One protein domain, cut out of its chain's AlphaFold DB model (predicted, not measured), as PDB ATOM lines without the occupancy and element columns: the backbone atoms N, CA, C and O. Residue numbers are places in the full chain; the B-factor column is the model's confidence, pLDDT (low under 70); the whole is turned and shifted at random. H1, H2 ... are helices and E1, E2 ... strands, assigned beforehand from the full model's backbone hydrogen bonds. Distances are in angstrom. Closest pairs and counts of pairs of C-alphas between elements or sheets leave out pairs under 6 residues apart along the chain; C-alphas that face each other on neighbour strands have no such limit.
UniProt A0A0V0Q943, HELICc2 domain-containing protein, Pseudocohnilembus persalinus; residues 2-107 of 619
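This is residues 2 to 107 of the 619 residues of the protein "HELICc2 domain-containing protein" of Pseudocohnilembus persalinus (UniProt A0A0V0Q943). A ribbon of two short parallel strands, E1 and E2, has three helices, H4, H5 and H6, packed beside E1, their centres making a triangle and each touching the other two. H1 lies at one end of the longest axis, while H2 and H3 make a loose arc at the other end, running from the ribbon round to H4. The printed part has 106 residues, with six named helices and two named strands in the order H1 E1 H2 H3 H4 H5 H6 E2, and its class is mostly helix. It is compact, with a radius of gyration of the C-alphas of 14.0 A and spans of 42 by 29 by 24 A.

E1, residues 17 to 20, and E2, residues 103 to 106, are parallel neighbours at 18 degrees, with N 18 and O 103 2.9 A apart and N 105 and O 18 2.8 A apart, both within hydrogen-bond range. The closest C-alphas of E1 and H6, residues 90 to 97, are those of Arg 20 and Cys 94, 6.6 A apart. H5, residues 76 to 86, touches H6 and is about perpendicular to it at 85 degrees; the closest C-alphas, of Cys 83 and Pro 90, are 5.8 A apart. H4, residues 53 to 65, forms a helical hairpin with H5, opposite ways at a tilt of 36 degrees, only just steep; they touch through residues 60 to 64 of H4 alone, with C-alphas 63 and 82 closest at 6.4 A. H4 touches H6 with residues 57 to 61 alone, C-alphas 57 and 96 being closest at 6.7 A. H3, residues 38 to 50, is near H6. H2, residues 24 to 32, is close to H6 but not clearly touching, with C-alphas 27 and 91 closest at 7.0 A. H1, residues 2 to 10, is near E1 and apart from H4. E1, H2 to H6 and E2 form a strand-helix-strand unit, two parallel neighbour strands with helices between. In the six helices every O i to N i+4 pair is within hydrogen-bond range.

H1 begins at C-alpha 2, (88.547, 150.274, 119.078). H4 is 18.7 A long from first to last C-alpha, H3 17.8 A, H5 15.6 A, H1 12.4 A, H2 12.1 A and H6 10.3 A. E1 is 9.9 A long and begins at C-alpha 17, (82.918, 140.529, 119.620). E2 is 9.7 A long and ends at C-alpha 106, (78.102, 149.973, 118.503).

The C-alphas of Gly 12 and Ile 32 are the two farthest apart, 42.7 A. The printed part has no cut and no long link. The mean pLDDT of the printed part is 77.9, with residues 22 to 42, 47, 49 to 51 and 66 to 71 under 70.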
ATOM      1  N   ASP A   2      87.247 150.984 119.118       83.44
ATOM      2  CA  ASP A   2      88.547 150.274 119.078       83.44
ATOM      3  C   ASP A   2      89.247 150.191 120.443       83.44
ATOM      4  O   ASP A   2      89.697 149.127 120.834       83.44
ATOM      5  N   LYS A   3      89.198 151.253 121.258       84.88
ATOM      6  CA  LYS A   3      89.720 151.203 122.638       84.88
ATOM      7  C   LYS A   3      89.105 150.098 123.502       84.88
ATOM      8  O   LYS A   3      89.798 149.504 124.313       84.88
ATOM      9  N   VAL A   4      87.809 149.824 123.345       88.75
ATOM     10  CA  VAL A   4      87.133 148.752 124.096       88.75
ATOM     11  C   VAL A   4      87.663 147.393 123.640       88.75
ATOM     12  O   VAL A   4      87.894 146.514 124.462       88.75
ATOM     13  N   VAL A   5      87.914 147.241 122.339       88.56
ATOM     14  CA  VAL A   5      88.523 146.037 121.759       88.56
ATOM     15  C   VAL A   5      89.947 145.852 122.274       88.56
ATOM     16  O   VAL A   5      90.301 144.751 122.688       88.56
ATOM     17  N   ASP A   6      90.735 146.927 122.328       87.50
ATOM     18  CA  ASP A   6      92.093 146.902 122.872       87.50
ATOM     19  C   ASP A   6      92.098 146.467 124.347       87.50
ATOM     20  O   ASP A   6      92.906 145.625 124.736       87.50
ATOM     21  N   GLU A   7      91.171 146.975 125.167       88.75
ATOM     22  CA  GLU A   7      91.025 146.550 126.569       88.75
ATOM     23  C   GLU A   7      90.587 145.081 126.701       88.75
ATOM     24  O   GLU A   7      91.130 144.346 127.530       88.75
ATOM     25  N   ILE A   8      89.672 144.599 125.851       89.25
ATOM     26  CA  ILE A   8      89.301 143.174 125.814       89.25
ATOM     27  C   ILE A   8      90.520 142.319 125.442       89.25
ATOM     28  O   ILE A   8      90.773 141.297 126.083       89.25
ATOM     29  N   ASN A   9      91.319 142.752 124.465       87.25
ATOM     30  CA  ASN A   9      92.517 142.039 124.021       87.25
ATOM     31  C   ASN A   9      93.631 142.003 125.079       87.25
ATOM     32  O   ASN A   9      94.360 141.008 125.143       87.25
ATOM     33  N   LYS A  10      93.733 143.028 125.939       88.38
ATOM     34  CA  LYS A  10      94.625 143.028 127.116       88.38
ATOM     35  C   LYS A  10      94.209 142.009 128.177       88.38
ATOM     36  O   LYS A  10      95.053 141.547 128.942       88.38
ATOM     37  N   SER A  11      92.925 141.662 128.245       84.31
ATOM     38  CA  SER A  11      92.428 140.634 129.160       84.31
ATOM     39  C   SER A  11      92.761 139.218 128.661       84.31
ATOM     40  O   SER A  11      93.183 139.030 127.522       84.31
ATOM     41  N   GLY A  12      92.545 138.191 129.489       81.19
ATOM     42  CA  GLY A  12      92.552 136.785 129.047       81.19
ATOM     43  C   GLY A  12      91.223 136.317 128.434       81.19
ATOM     44  O   GLY A  12      91.131 135.186 127.962       81.19
ATOM     45  N   TYR A  13      90.187 137.162 128.454       84.12
ATOM     46  CA  TYR A  13      88.844 136.839 127.983       84.12
ATOM     47  C   TYR A  13      88.773 136.934 126.452       84.12
ATOM     48  O   TYR A  13      89.336 137.851 125.853       84.12
ATOM     49  N   ARG A  14      88.122 135.964 125.802       83.25
ATOM     50  CA  ARG A  14      88.039 135.854 124.332       83.25
ATOM     51  C   ARG A  14      86.598 135.641 123.852       83.25
ATOM     52  O   ARG A  14      86.290 134.563 123.354       83.25
ATOM     53  N   PRO A  15      85.717 136.636 124.041       88.12
ATOM     54  CA  PRO A  15      84.344 136.581 123.552       88.12
ATOM     55  C   PRO A  15      84.283 136.767 122.032       88.12
ATOM     56  O   PRO A  15      85.172 137.374 121.430       88.12
ATOM     57  N   ASN A  16      83.181 136.335 121.427       88.19
ATOM     58  CA  ASN A  16      82.806 136.725 120.076       88.19
ATOM     59  C   ASN A  16      82.351 138.186 120.092       88.19
ATOM     60  O   ASN A  16      81.217 138.490 120.469       88.19
ATOM     61  N   VAL A  17      83.236 139.099 119.696       89.56
ATOM     62  CA  VAL A  17      82.918 140.529 119.620       89.56
ATOM     63  C   VAL A  17      82.562 140.909 118.191       89.56
ATOM     64  O   VAL A  17      83.255 140.550 117.236       89.56
ATOM     65  N   LEU A  18      81.492 141.682 118.052       89.38
ATOM     66  CA  LEU A  18      81.105 142.319 116.804       89.38
ATOM     67  C   LEU A  18      81.171 143.836 116.967       89.38
ATOM     68  O   LEU A  18      80.601 144.390 117.907       89.38
ATOM     69  N   ILE A  19      81.845 144.514 116.041       88.50
ATOM     70  CA  ILE A  19      81.902 145.978 115.996       88.50
ATOM     71  C   ILE A  19      81.009 146.447 114.858       88.50
ATOM     72  O   ILE A  19      81.226 146.087 113.704       88.50
ATOM     73  N   ARG A  20      80.025 147.288 115.174       86.06
ATOM     74  CA  ARG A  20      79.093 147.835 114.188       86.06
ATOM     75  C   ARG A  20      79.139 149.356 114.196       86.06
ATOM     76  O   ARG A  20      78.675 149.987 115.144       86.06
ATOM     77  N   LYS A  21      79.670 149.936 113.118       79.38
ATOM     78  CA  LYS A  21      79.736 151.392 112.911       79.38
ATOM     79  C   LYS A  21      78.632 151.920 111.990       79.38
ATOM     80  O   LYS A  21      78.141 153.016 112.229       79.38
ATOM     81  N   SER A  22      78.247 151.159 110.966       68.44
ATOM     82  CA  SER A  22      77.311 151.579 109.917       68.44
ATOM     83  C   SER A  22      75.919 150.945 110.059       68.44
ATOM     84  O   SER A  22      75.757 149.828 110.571       68.44
ATOM     85  N   ASP A  23      74.895 151.674 109.605       66.88
ATOM     86  CA  ASP A  23      73.541 151.155 109.388       66.88
ATOM     87  C   ASP A  23      73.218 150.976 107.904       66.88
ATOM     88  O   ASP A  23      74.047 151.131 107.006       66.88
ATOM     89  N   PHE A  24      71.960 150.618 107.676       60.84
ATOM     90  CA  PHE A  24      71.375 150.473 106.367       60.84
ATOM     91  C   PHE A  24      71.363 151.779 105.567       60.84
ATOM     92  O   PHE A  24      71.489 151.702 104.352       60.84
ATOM     93  N   ARG A  25      71.246 152.961 106.195       60.53
ATOM     94  CA  ARG A  25      71.292 154.238 105.460       60.53
ATOM     95  C   ARG A  25      72.668 154.446 104.860       60.53
ATOM     96  O   ARG A  25      72.752 154.693 103.669       60.53
ATOM     97  N   TYR A  26      73.720 154.215 105.641       64.44
ATOM     98  CA  TYR A  26      75.093 154.278 105.141       64.44
ATOM     99  C   TYR A  26      75.328 153.278 103.994       64.44
ATOM    100  O   TYR A  26      75.880 153.630 102.960       64.44
ATOM    101  N   TYR A  27      74.805 152.052 104.115       66.88
ATOM    102  CA  TYR A  27      74.845 151.070 103.024       66.88
ATOM    103  C   TYR A  27      74.074 151.528 101.766       66.88
ATOM    104  O   TYR A  27      74.501 151.263 100.642       66.88
ATOM    105  N   GLN A  28      72.938 152.221 101.927       58.28
ATOM    106  CA  GLN A  28      72.200 152.818 100.807       58.28
ATOM    107  C   GLN A  28      72.942 154.014 100.205       58.28
ATOM    108  O   GLN A  28      72.981 154.130  98.988       58.28
ATOM    109  N   GLU A  29      73.564 154.867 101.014       62.78
ATOM    110  CA  GLU A  29      74.391 155.985 100.551       62.78
ATOM    111  C   GLU A  29      75.600 155.490  99.757       62.78
ATOM    112  O   GLU A  29      75.853 155.985  98.666       62.78
ATOM    113  N   GLU A  30      76.308 154.462 100.228       69.00
ATOM    114  CA  GLU A  30      77.409 153.844  99.480       69.00
ATOM    115  C   GLU A  30      76.933 153.227  98.155       69.00
ATOM    116  O   GLU A  30      77.649 153.265  97.151       69.00
ATOM    117  N   LYS A  31      75.703 152.702  98.119       63.69
ATOM    118  CA  LYS A  31      75.066 152.227  96.887       63.69
ATOM    119  C   LYS A  31      74.708 153.382  95.941       63.69
ATOM    120  O   LYS A  31      74.967 153.275  94.747       63.69
ATOM    121  N   ILE A  32      74.130 154.468  96.456       60.06
ATOM    122  CA  ILE A  32      73.741 155.662  95.683       60.06
ATOM    123  C   ILE A  32      74.981 156.370  95.126       60.06
ATOM    124  O   ILE A  32      75.016 156.719  93.951       60.06
ATOM    125  N   ASN A  33      76.033 156.497  95.935       61.94
ATOM    126  CA  ASN A  33      77.304 157.120  95.564       61.94
ATOM    127  C   ASN A  33      78.169 156.232  94.651       61.94
ATOM    128  O   ASN A  33      79.297 156.597  94.326       61.94
ATOM    129  N   GLY A  34      77.679 155.049  94.259       60.41
ATOM    130  CA  GLY A  34      78.384 154.123  93.371       60.41
ATOM    131  C   GLY A  34      79.624 153.462  93.985       60.41
ATOM    132  O   GLY A  34      80.366 152.790  93.271       60.41
ATOM    133  N   ILE A  35      79.841 153.620  95.295       65.19
ATOM    134  CA  ILE A  35      80.922 152.972  96.052       65.19
ATOM    135  C   ILE A  35      80.690 151.455  96.067       65.19
ATOM    136  O   ILE A  35      81.618 150.672  95.867       65.19
ATOM    137  N   ILE A  36      79.431 151.036  96.219       65.62
ATOM    138  CA  ILE A  36      79.009 149.642  96.069       65.62
ATOM    139  C   ILE A  36      78.355 149.480  94.699       65.62
ATOM    140  O   ILE A  36      77.210 149.878  94.482       65.62
ATOM    141  N   ASN A  37      79.072 148.856  93.767       67.25
ATOM    142  CA  ASN A  37      78.532 148.592  92.437       67.25
ATOM    143  C   ASN A  37      77.489 147.452  92.442       67.25
ATOM    144  O   ASN A  37      77.451 146.586  93.322       67.25
ATOM    145  N   GLN A  38      76.634 147.434  91.417       65.06
ATOM    146  CA  GLN A  38      75.534 146.471  91.278       65.06
ATOM    147  C   GLN A  38      76.030 145.011  91.208       65.06
ATOM    148  O   GLN A  38      75.397 144.113  91.761       65.06
ATOM    149  N   GLN A  39      77.224 144.788  90.649       65.44
ATOM    150  CA  GLN A  39      77.887 143.479  90.624       65.44
ATOM    151  C   GLN A  39      78.294 142.986  92.022       65.44
ATOM    152  O   GLN A  39      78.211 141.791  92.301       65.44
ATOM    153  N   GLN A  40      78.727 143.874  92.919       67.81
ATOM    154  CA  GLN A  40      79.083 143.537  94.298       67.81
ATOM    155  C   GLN A  40      77.836 143.143  95.097       67.81
ATOM    156  O   GLN A  40      77.880 142.203  95.889       67.81
ATOM    157  N   ILE A  41      76.704 143.811  94.851       67.31
ATOM    158  CA  ILE A  41      75.409 143.463  95.451       67.31
ATOM    159  C   ILE A  41      74.968 142.070  94.994       67.31
ATOM    160  O   ILE A  41      74.618 141.238  95.829       67.31
ATOM    161  N   GLU A  42      75.029 141.789  93.693       68.50
ATOM    162  CA  GLU A  42      74.698 140.467  93.152       68.50
ATOM    163  C   GLU A  42      75.634 139.379  93.686       68.50
ATOM    164  O   GLU A  42      75.163 138.306  94.057       68.50
ATOM    165  N   LYS A  43      76.939 139.653  93.811       71.06
ATOM    166  CA  LYS A  43      77.896 138.734  94.446       71.06
ATOM    167  C   LYS A  43      77.561 138.466  95.912       71.06
ATOM    168  O   LYS A  43      77.578 137.307  96.314       71.06
ATOM    169  N   ASN A  44      77.216 139.493  96.690       72.44
ATOM    170  CA  ASN A  44      76.805 139.345  98.090       72.44
ATOM    171  C   ASN A  44      75.532 138.496  98.216       72.44
ATOM    172  O   ASN A  44      75.478 137.577  99.031       72.44
ATOM    173  N   LEU A  45      74.519 138.768  97.384       70.44
ATOM    174  CA  LEU A  45      73.277 137.993  97.352       70.44
ATOM    175  C   LEU A  45      73.538 136.544  96.937       70.44
ATOM    176  O   LEU A  45      73.041 135.627  97.584       70.44
ATOM    177  N   GLN A  46      74.370 136.326  95.918       70.31
ATOM    178  CA  GLN A  46      74.777 134.989  95.505       70.31
ATOM    179  C   GLN A  46      75.583 134.269  96.584       70.31
ATOM    180  O   GLN A  46      75.401 133.073  96.736       70.31
ATOM    181  N   LEU A  47      76.451 134.943  97.340       69.88
ATOM    182  CA  LEU A  47      77.183 134.347  98.464       69.88
ATOM    183  C   LEU A  47      76.229 133.874  99.564       69.88
ATOM    184  O   LEU A  47      76.340 132.734 100.007       69.88
ATOM    185  N   ILE A  48      75.260 134.713  99.939       70.31
ATOM    186  CA  ILE A  48      74.231 134.386 100.939       70.31
ATOM    187  C   ILE A  48      73.319 133.247 100.449       70.31
ATOM    188  O   ILE A  48      72.888 132.424 101.248       70.31
ATOM    189  N   GLN A  49      73.028 133.189  99.146       68.31
ATOM    190  CA  GLN A  49      72.160 132.167  98.546       68.31
ATOM    191  C   GLN A  49      72.884 130.850  98.208       68.31
ATOM    192  O   GLN A  49      72.261 129.794  98.254       68.31
ATOM    193  N   LYS A  50      74.170 130.894  97.823       60.66
ATOM    194  CA  LYS A  50      74.959 129.728  97.374       60.66
ATOM    195  C   LYS A  50      75.702 129.029  98.507       60.66
ATOM    196  O   LYS A  50      75.933 127.829  98.396       60.66
ATOM    197  N   GLN A  51      76.128 129.743  99.550       61.50
ATOM    198  CA  GLN A  51      76.731 129.109 100.726       61.50
ATOM    199  C   GLN A  51      75.643 128.717 101.722       61.50
ATOM    200  O   GLN A  51      74.663 129.436 101.903       61.50
ATOM    201  N   ASN A  52      75.827 127.589 102.409       73.06
ATOM    202  CA  ASN A  52      75.015 127.283 103.579       73.06
ATOM    203  C   ASN A  52      75.229 128.411 104.603       73.06
ATOM    204  O   ASN A  52      76.366 128.665 105.007       73.06
ATOM    205  N   LEU A  53      74.153 129.088 105.019       75.19
ATOM    206  CA  LEU A  53      74.216 130.211 105.960       75.19
ATOM    207  C   LEU A  53      74.977 129.836 107.243       75.19
ATOM    208  O   LEU A  53      75.670 130.679 107.805       75.19
ATOM    209  N   ALA A  54      74.906 128.571 107.673       77.44
ATOM    210  CA  ALA A  54      75.667 128.063 108.810       77.44
ATOM    211  C   ALA A  54      77.189 128.109 108.572       77.44
ATOM    212  O   ALA A  54      77.927 128.597 109.422       77.44
ATOM    213  N   GLU A  55      77.654 127.687 107.394       80.88
ATOM    214  CA  GLU A  55      79.077 127.688 107.031       80.88
ATOM    215  C   GLU A  55      79.616 129.117 106.883       80.88
ATOM    216  O   GLU A  55      80.713 129.437 107.346       80.88
ATOM    217  N   LEU A  56      78.822 130.009 106.279       82.88
ATOM    218  CA  LEU A  56      79.157 131.430 106.199       82.88
ATOM    219  C   LEU A  56      79.219 132.061 107.598       82.88
ATOM    220  O   LEU A  56      80.140 132.822 107.884       82.88
ATOM    221  N   THR A  57      78.283 131.711 108.485       85.00
ATOM    222  CA  THR A  57      78.266 132.183 109.878       85.00
ATOM    223  C   THR A  57      79.503 131.715 110.643       85.00
ATOM    224  O   THR A  57      80.119 132.527 111.326       85.00
ATOM    225  N   GLU A  58      79.925 130.454 110.504       84.56
ATOM    226  CA  GLU A  58      81.158 129.956 111.136       84.56
ATOM    227  C   GLU A  58      82.410 130.677 110.621       84.56
ATOM    228  O   GLU A  58      83.248 131.111 111.416       84.56
ATOM    229  N   LYS A  59      82.522 130.876 109.299       84.81
ATOM    230  CA  LYS A  59      83.629 131.642 108.696       84.81
ATOM    231  C   LYS A  59      83.671 133.082 109.206       84.81
ATOM    232  O   LYS A  59      84.746 133.610 109.482       84.81
ATOM    233  N   LEU A  60      82.507 133.711 109.348       84.94
ATOM    234  CA  LEU A  60      82.370 135.068 109.869       84.94
ATOM    235  C   LEU A  60      82.655 135.152 111.380       84.94
ATOM    236  O   LEU A  60      83.305 136.094 111.819       84.94
ATOM    237  N   LEU A  61      82.244 134.166 112.182       84.12
ATOM    238  CA  LEU A  61      82.559 134.115 113.618       84.12
ATOM    239  C   LEU A  61      84.061 133.976 113.854       84.12
ATOM    240  O   LEU A  61      84.629 134.615 114.736       84.12
ATOM    241  N   TYR A  62      84.734 133.191 113.020       80.38
ATOM    242  CA  TYR A  62      86.183 133.086 113.053       80.38
ATOM    243  C   TYR A  62      86.873 134.436 112.787       80.38
ATOM    244  O   TYR A  62      87.882 134.730 113.427       80.38
ATOM    245  N   ILE A  63      86.313 135.291 111.918       75.69
ATOM    246  CA  ILE A  63      86.814 136.661 111.697       75.69
ATOM    247  C   ILE A  63      86.756 137.496 112.980       75.69
ATOM    248  O   ILE A  63      87.691 138.255 113.234       75.69
ATOM    249  N   SER A  64      85.715 137.338 113.804       74.31
ATOM    250  CA  SER A  64      85.614 138.022 115.102       74.31
ATOM    251  C   SER A  64      86.713 137.610 116.096       74.31
ATOM    252  O   SER A  64      87.018 138.383 117.002       74.31
ATOM    253  N   ILE A  65      87.332 136.430 115.929       71.38
ATOM    254  CA  ILE A  65      88.337 135.849 116.849       71.38
ATOM    255  C   ILE A  65      89.783 135.934 116.305       71.38
ATOM    256  O   ILE A  65      90.747 135.754 117.060       71.38
ATOM    257  N   LYS A  66      89.980 136.135 114.995       63.50
ATOM    258  CA  LYS A  66      91.296 135.990 114.349       63.50
ATOM    259  C   LYS A  66      91.967 137.310 113.972       63.50
ATOM    260  O   LYS A  66      91.661 137.916 112.949       63.50
ATOM    261  N   ASP A  67      93.033 137.607 114.711       58.72
ATOM    262  CA  ASP A  67      94.319 138.016 114.144       58.72
ATOM    263  C   ASP A  67      95.183 136.745 113.998       58.72
ATOM    264  O   ASP A  67      95.302 135.972 114.958       58.72
ATOM    265  N   ASP A  68      95.726 136.473 112.804       53.06
ATOM    266  CA  ASP A  68      96.227 135.159 112.334       53.06
ATOM    267  C   ASP A  68      97.343 134.522 113.194       53.06
ATOM    268  O   ASP A  68      97.761 133.390 112.945       53.06
ATOM    269  N   LYS A  69      97.804 135.210 114.244       54.53
ATOM    270  CA  LYS A  69      98.868 134.760 115.150       54.53
ATOM    271  C   LYS A  69      98.514 134.769 116.643       54.53
ATOM    272  O   LYS A  69      99.244 134.138 117.402       54.53
ATOM    273  N   GLN A  70      97.449 135.449 117.096       59.62
ATOM    274  CA  GLN A  70      97.298 135.780 118.531       59.62
ATOM    275  C   GLN A  70      95.935 135.472 119.187       59.62
ATOM    276  O   GLN A  70      95.798 135.722 120.384       59.62
ATOM    277  N   LYS A  71      94.951 134.877 118.483       69.88
ATOM    278  CA  LYS A  71      93.575 134.668 119.012       69.88
ATOM    279  C   LYS A  71      93.035 135.960 119.652       69.88
ATOM    280  O   LYS A  71      92.702 135.966 120.833       69.88
ATOM    281  N   GLN A  72      93.065 137.067 118.920       77.62
ATOM    282  CA  GLN A  72      92.637 138.383 119.396       77.62
ATOM    283  C   GLN A  72      91.380 138.832 118.665       77.62
ATOM    284  O   GLN A  72      91.183 138.511 117.496       77.62
ATOM    285  N   VAL A  73      90.561 139.610 119.362       83.44
ATOM    286  CA  VAL A  73      89.393 140.261 118.784       83.44
ATOM    287  C   VAL A  73      89.847 141.237 117.700       83.44
ATOM    288  O   VAL A  73      90.696 142.097 117.956       83.44
ATOM    289  N   ALA A  74      89.270 141.116 116.505       84.19
ATOM    290  CA  ALA A  74      89.542 142.019 115.393       84.19
ATOM    291  C   ALA A  74      88.991 143.428 115.681       84.19
ATOM    292  O   ALA A  74      87.829 143.585 116.053       84.19
ATOM    293  N   ASN A  75      89.815 144.461 115.478       86.81
ATOM    294  CA  ASN A  75      89.351 145.852 115.475       86.81
ATOM    295  C   ASN A  75      88.541 146.168 114.202       86.81
ATOM    296  O   ASN A  75      88.440 145.330 113.301       86.81
ATOM    297  N   LEU A  76      87.969 147.374 114.103       84.81
ATOM    298  CA  LEU A  76      87.073 147.712 112.991       84.81
ATOM    299  C   LEU A  76      87.754 147.572 111.618       84.81
ATOM    300  O   LEU A  76      87.209 146.935 110.721       84.81
ATOM    301  N   GLN A  77      88.967 148.110 111.474       84.75
ATOM    302  CA  GLN A  77      89.715 148.049 110.214       84.75
ATOM    303  C   GLN A  77      90.060 146.609 109.821       84.75
ATOM    304  O   GLN A  77      90.046 146.250 108.644       84.75
ATOM    305  N   GLN A  78      90.394 145.773 110.803       85.88
ATOM    306  CA  GLN A  78      90.699 144.369 110.570       85.88
ATOM    307  C   GLN A  78      89.442 143.580 110.193       85.88
ATOM    308  O   GLN A  78      89.506 142.732 109.303       85.88
ATOM    309  N   PHE A  79      88.306 143.877 110.828       86.12
ATOM    310  CA  PHE A  79      87.009 143.300 110.485       86.12
ATOM    311  C   PHE A  79      86.630 143.623 109.034       86.12
ATOM    312  O   PHE A  79      86.349 142.706 108.267       86.12
ATOM    313  N   GLU A  80      86.725 144.892 108.627       85.06
ATOM    314  CA  GLU A  80      86.442 145.334 107.254       85.06
ATOM    315  C   GLU A  80      87.330 144.607 106.229       85.06
ATOM    316  O   GLU A  80      86.814 143.972 105.307       85.06
ATOM    317  N   LYS A  81      88.653 144.562 106.456       85.69
ATOM    318  CA  LYS A  81      89.599 143.816 105.602       85.69
ATOM    319  C   LYS A  81      89.296 142.320 105.527       85.69
ATOM    320  O   LYS A  81      89.518 141.679 104.501       85.69
ATOM    321  N   ASN A  82      88.845 141.720 106.624       85.25
ATOM    322  CA  ASN A  82      88.514 140.301 106.656       85.25
ATOM    323  C   ASN A  82      87.198 140.007 105.914       85.25
ATOM    324  O   ASN A  82      87.116 139.002 105.207       85.25
ATOM    325  N   CYS A  83      86.206 140.895 106.004       84.69
ATOM    326  CA  CYS A  83      84.985 140.833 105.199       84.69
ATOM    327  C   CYS A  83      85.293 140.931 103.694       84.69
ATOM    328  O   CYS A  83      84.786 140.123 102.913       84.69
ATOM    329  N   GLU A  84      86.197 141.834 103.297       84.25
ATOM    330  CA  GLU A  84      86.665 141.958 101.909       84.25
ATOM    331  C   GLU A  84      87.291 140.660 101.380       84.25
ATOM    332  O   GLU A  84      86.971 140.239 100.268       84.25
ATOM    333  N   LYS A  85      88.118 139.971 102.182       84.31
ATOM    334  CA  LYS A  85      88.716 138.673 101.804       84.31
ATOM    335  C   LYS A  85      87.672 137.584 101.546       84.31
ATOM    336  O   LYS A  85      87.884 136.734 100.686       84.31
ATOM    337  N   ILE A  86      86.567 137.587 102.295       82.62
ATOM    338  CA  ILE A  86      85.439 136.663 102.083       82.62
ATOM    339  C   ILE A  86      84.567 137.104 100.896       82.62
ATOM    340  O   ILE A  86      83.834 136.293 100.329       82.62
ATOM    341  N   GLY A  87      84.667 138.368 100.488       79.81
ATOM    342  CA  GLY A  87      83.834 138.955  99.446       79.81
ATOM    343  C   GLY A  87      82.439 139.334  99.938       79.81
ATOM    344  O   GLY A  87      81.522 139.392  99.126       79.81
ATOM    345  N   ILE A  88      82.276 139.581 101.244       82.69
ATOM    346  CA  ILE A  88      81.015 140.015 101.854       82.69
ATOM    347  C   ILE A  88      81.120 141.454 102.355       82.69
ATOM    348  O   ILE A  88      82.144 141.865 102.892       82.69
ATOM    349  N   HIS A  89      80.047 142.229 102.213       83.81
ATOM    350  CA  HIS A  89      80.008 143.583 102.758       83.81
ATOM    351  C   HIS A  89      79.966 143.586 104.305       83.81
ATOM    352  O   HIS A  89      79.147 142.853 104.873       83.81
ATOM    353  N   PRO A  90      80.736 144.448 105.005       84.44
ATOM    354  CA  PRO A  90      80.748 144.520 106.473       84.44
ATOM    355  C   PRO A  90      79.365 144.716 107.108       84.44
ATOM    356  O   PRO A  90      79.053 144.090 108.119       84.44
ATOM    357  N   PHE A  91      78.497 145.525 106.485       82.75
ATOM    358  CA  PHE A  91      77.110 145.707 106.940       82.75
ATOM    359  C   PHE A  91      76.323 144.385 106.950       82.75
ATOM    360  O   PHE A  91      75.656 144.069 107.933       82.75
ATOM    361  N   LEU A  92      76.418 143.592 105.878       80.56
ATOM    362  CA  LEU A  92      75.713 142.311 105.765       80.56
ATOM    363  C   LEU A  92      76.296 141.276 106.730       80.56
ATOM    364  O   LEU A  92      75.542 140.564 107.389       80.56
ATOM    365  N   ALA A  93      77.622 141.243 106.873       85.94
ATOM    366  CA  ALA A  93      78.285 140.410 107.871       85.94
ATOM    367  C   ALA A  93      77.793 140.732 109.293       85.94
ATOM    368  O   ALA A  93      77.479 139.816 110.051       85.94
ATOM    369  N   CYS A  94      77.633 142.018 109.636       86.75
ATOM    370  CA  CYS A  94      77.058 142.427 110.920       86.75
ATOM    371  C   CYS A  94      75.626 141.908 111.123       86.75
ATOM    372  O   CYS A  94      75.296 141.480 112.225       86.75
ATOM    373  N   GLN A  95      74.781 141.925 110.084       82.31
ATOM    374  CA  GLN A  95      73.405 141.410 110.175       82.31
ATOM    375  C   GLN A  95      73.364 139.897 110.426       82.31
ATOM    376  O   GLN A  95      72.500 139.427 111.155       82.31
ATOM    377  N   ILE A  96      74.306 139.138 109.858       85.38
ATOM    378  CA  ILE A  96      74.405 137.686 110.077       85.38
ATOM    379  C   ILE A  96      74.926 137.382 111.492       85.38
ATOM    380  O   ILE A  96      74.453 136.456 112.149       85.38
ATOM    381  N   LEU A  97      75.904 138.159 111.969       86.94
ATOM    382  CA  LEU A  97      76.618 137.890 113.218       86.94
ATOM    383  C   LEU A  97      75.952 138.446 114.483       86.94
ATOM    384  O   LEU A  97      76.274 137.970 115.570       86.94
ATOM    385  N   GLN A  98      75.061 139.439 114.385       86.94
ATOM    386  CA  GLN A  98      74.561 140.166 115.565       86.94
ATOM    387  C   GLN A  98      73.913 139.265 116.630       86.94
ATOM    388  O   GLN A  98      74.071 139.533 117.819       86.94
ATOM    389  N   ASP A  99      73.252 138.178 116.224       84.19
ATOM    390  CA  ASP A  99      72.583 137.237 117.138       84.19
ATOM    391  C   ASP A  99      73.491 136.072 117.564       84.19
ATOM    392  O   ASP A  99      73.069 135.171 118.289       84.19
ATOM    393  N   LYS A 100      74.739 136.059 117.082       87.62
ATOM    394  CA  LYS A 100      75.762 135.045 117.379       87.62
ATOM    395  C   LYS A 100      76.936 135.597 118.186       87.62
ATOM    396  O   LYS A 100      77.756 134.817 118.658       87.62
ATOM    397  N   CYS A 101      77.040 136.919 118.312       89.19
ATOM    398  CA  CYS A 101      78.076 137.564 119.108       89.19
ATOM    399  C   CYS A 101      77.724 137.559 120.602       89.19
ATOM    400  O   CYS A 101      76.559 137.679 120.977       89.19
ATOM    401  N   ASP A 102      78.748 137.459 121.449       90.38
ATOM    402  CA  ASP A 102      78.609 137.607 122.901       90.38
ATOM    403  C   ASP A 102      78.568 139.092 123.287       90.38
ATOM    404  O   ASP A 102      77.905 139.483 124.247       90.38
ATOM    405  N   ILE A 103      79.301 139.930 122.540       92.12
ATOM    406  CA  ILE A 103      79.404 141.373 122.770       92.12
ATOM    407  C   ILE A 103      79.227 142.116 121.447       92.12
ATOM    408  O   ILE A 103      80.029 141.966 120.525       92.12
ATOM    409  N   LEU A 104      78.225 142.993 121.392       91.62
ATOM    410  CA  LEU A 104      78.044 143.953 120.308       91.62
ATOM    411  C   LEU A 104      78.516 145.339 120.752       91.62
ATOM    412  O   LEU A 104      77.932 145.950 121.644       91.62
ATOM    413  N   ILE A 105      79.546 145.858 120.090       92.12
ATOM    414  CA  ILE A 105      80.045 147.218 120.289       92.12
ATOM    415  C   ILE A 105      79.509 148.089 119.158       92.12
ATOM    416  O   ILE A 105      79.798 147.854 117.984       92.12
ATOM    417  N   THR A 106      78.736 149.114 119.501       90.06
ATOM    418  CA  THR A 106      78.102 149.973 118.503       90.06
ATOM    419  C   THR A 106      77.881 151.396 119.010       90.06
ATOM    420  O   THR A 106      78.141 151.688 120.178       90.06
ATOM    421  N   VAL A 107      77.449 152.306 118.134       87.31
ATOM    422  CA  VAL A 107      77.158 153.696 118.513       87.31
ATOM    423  C   VAL A 107      75.760 153.825 119.122       87.31
ATOM    424  O   VAL A 107      74.820 153.150 118.706       87.31
TER     425      VAL A 107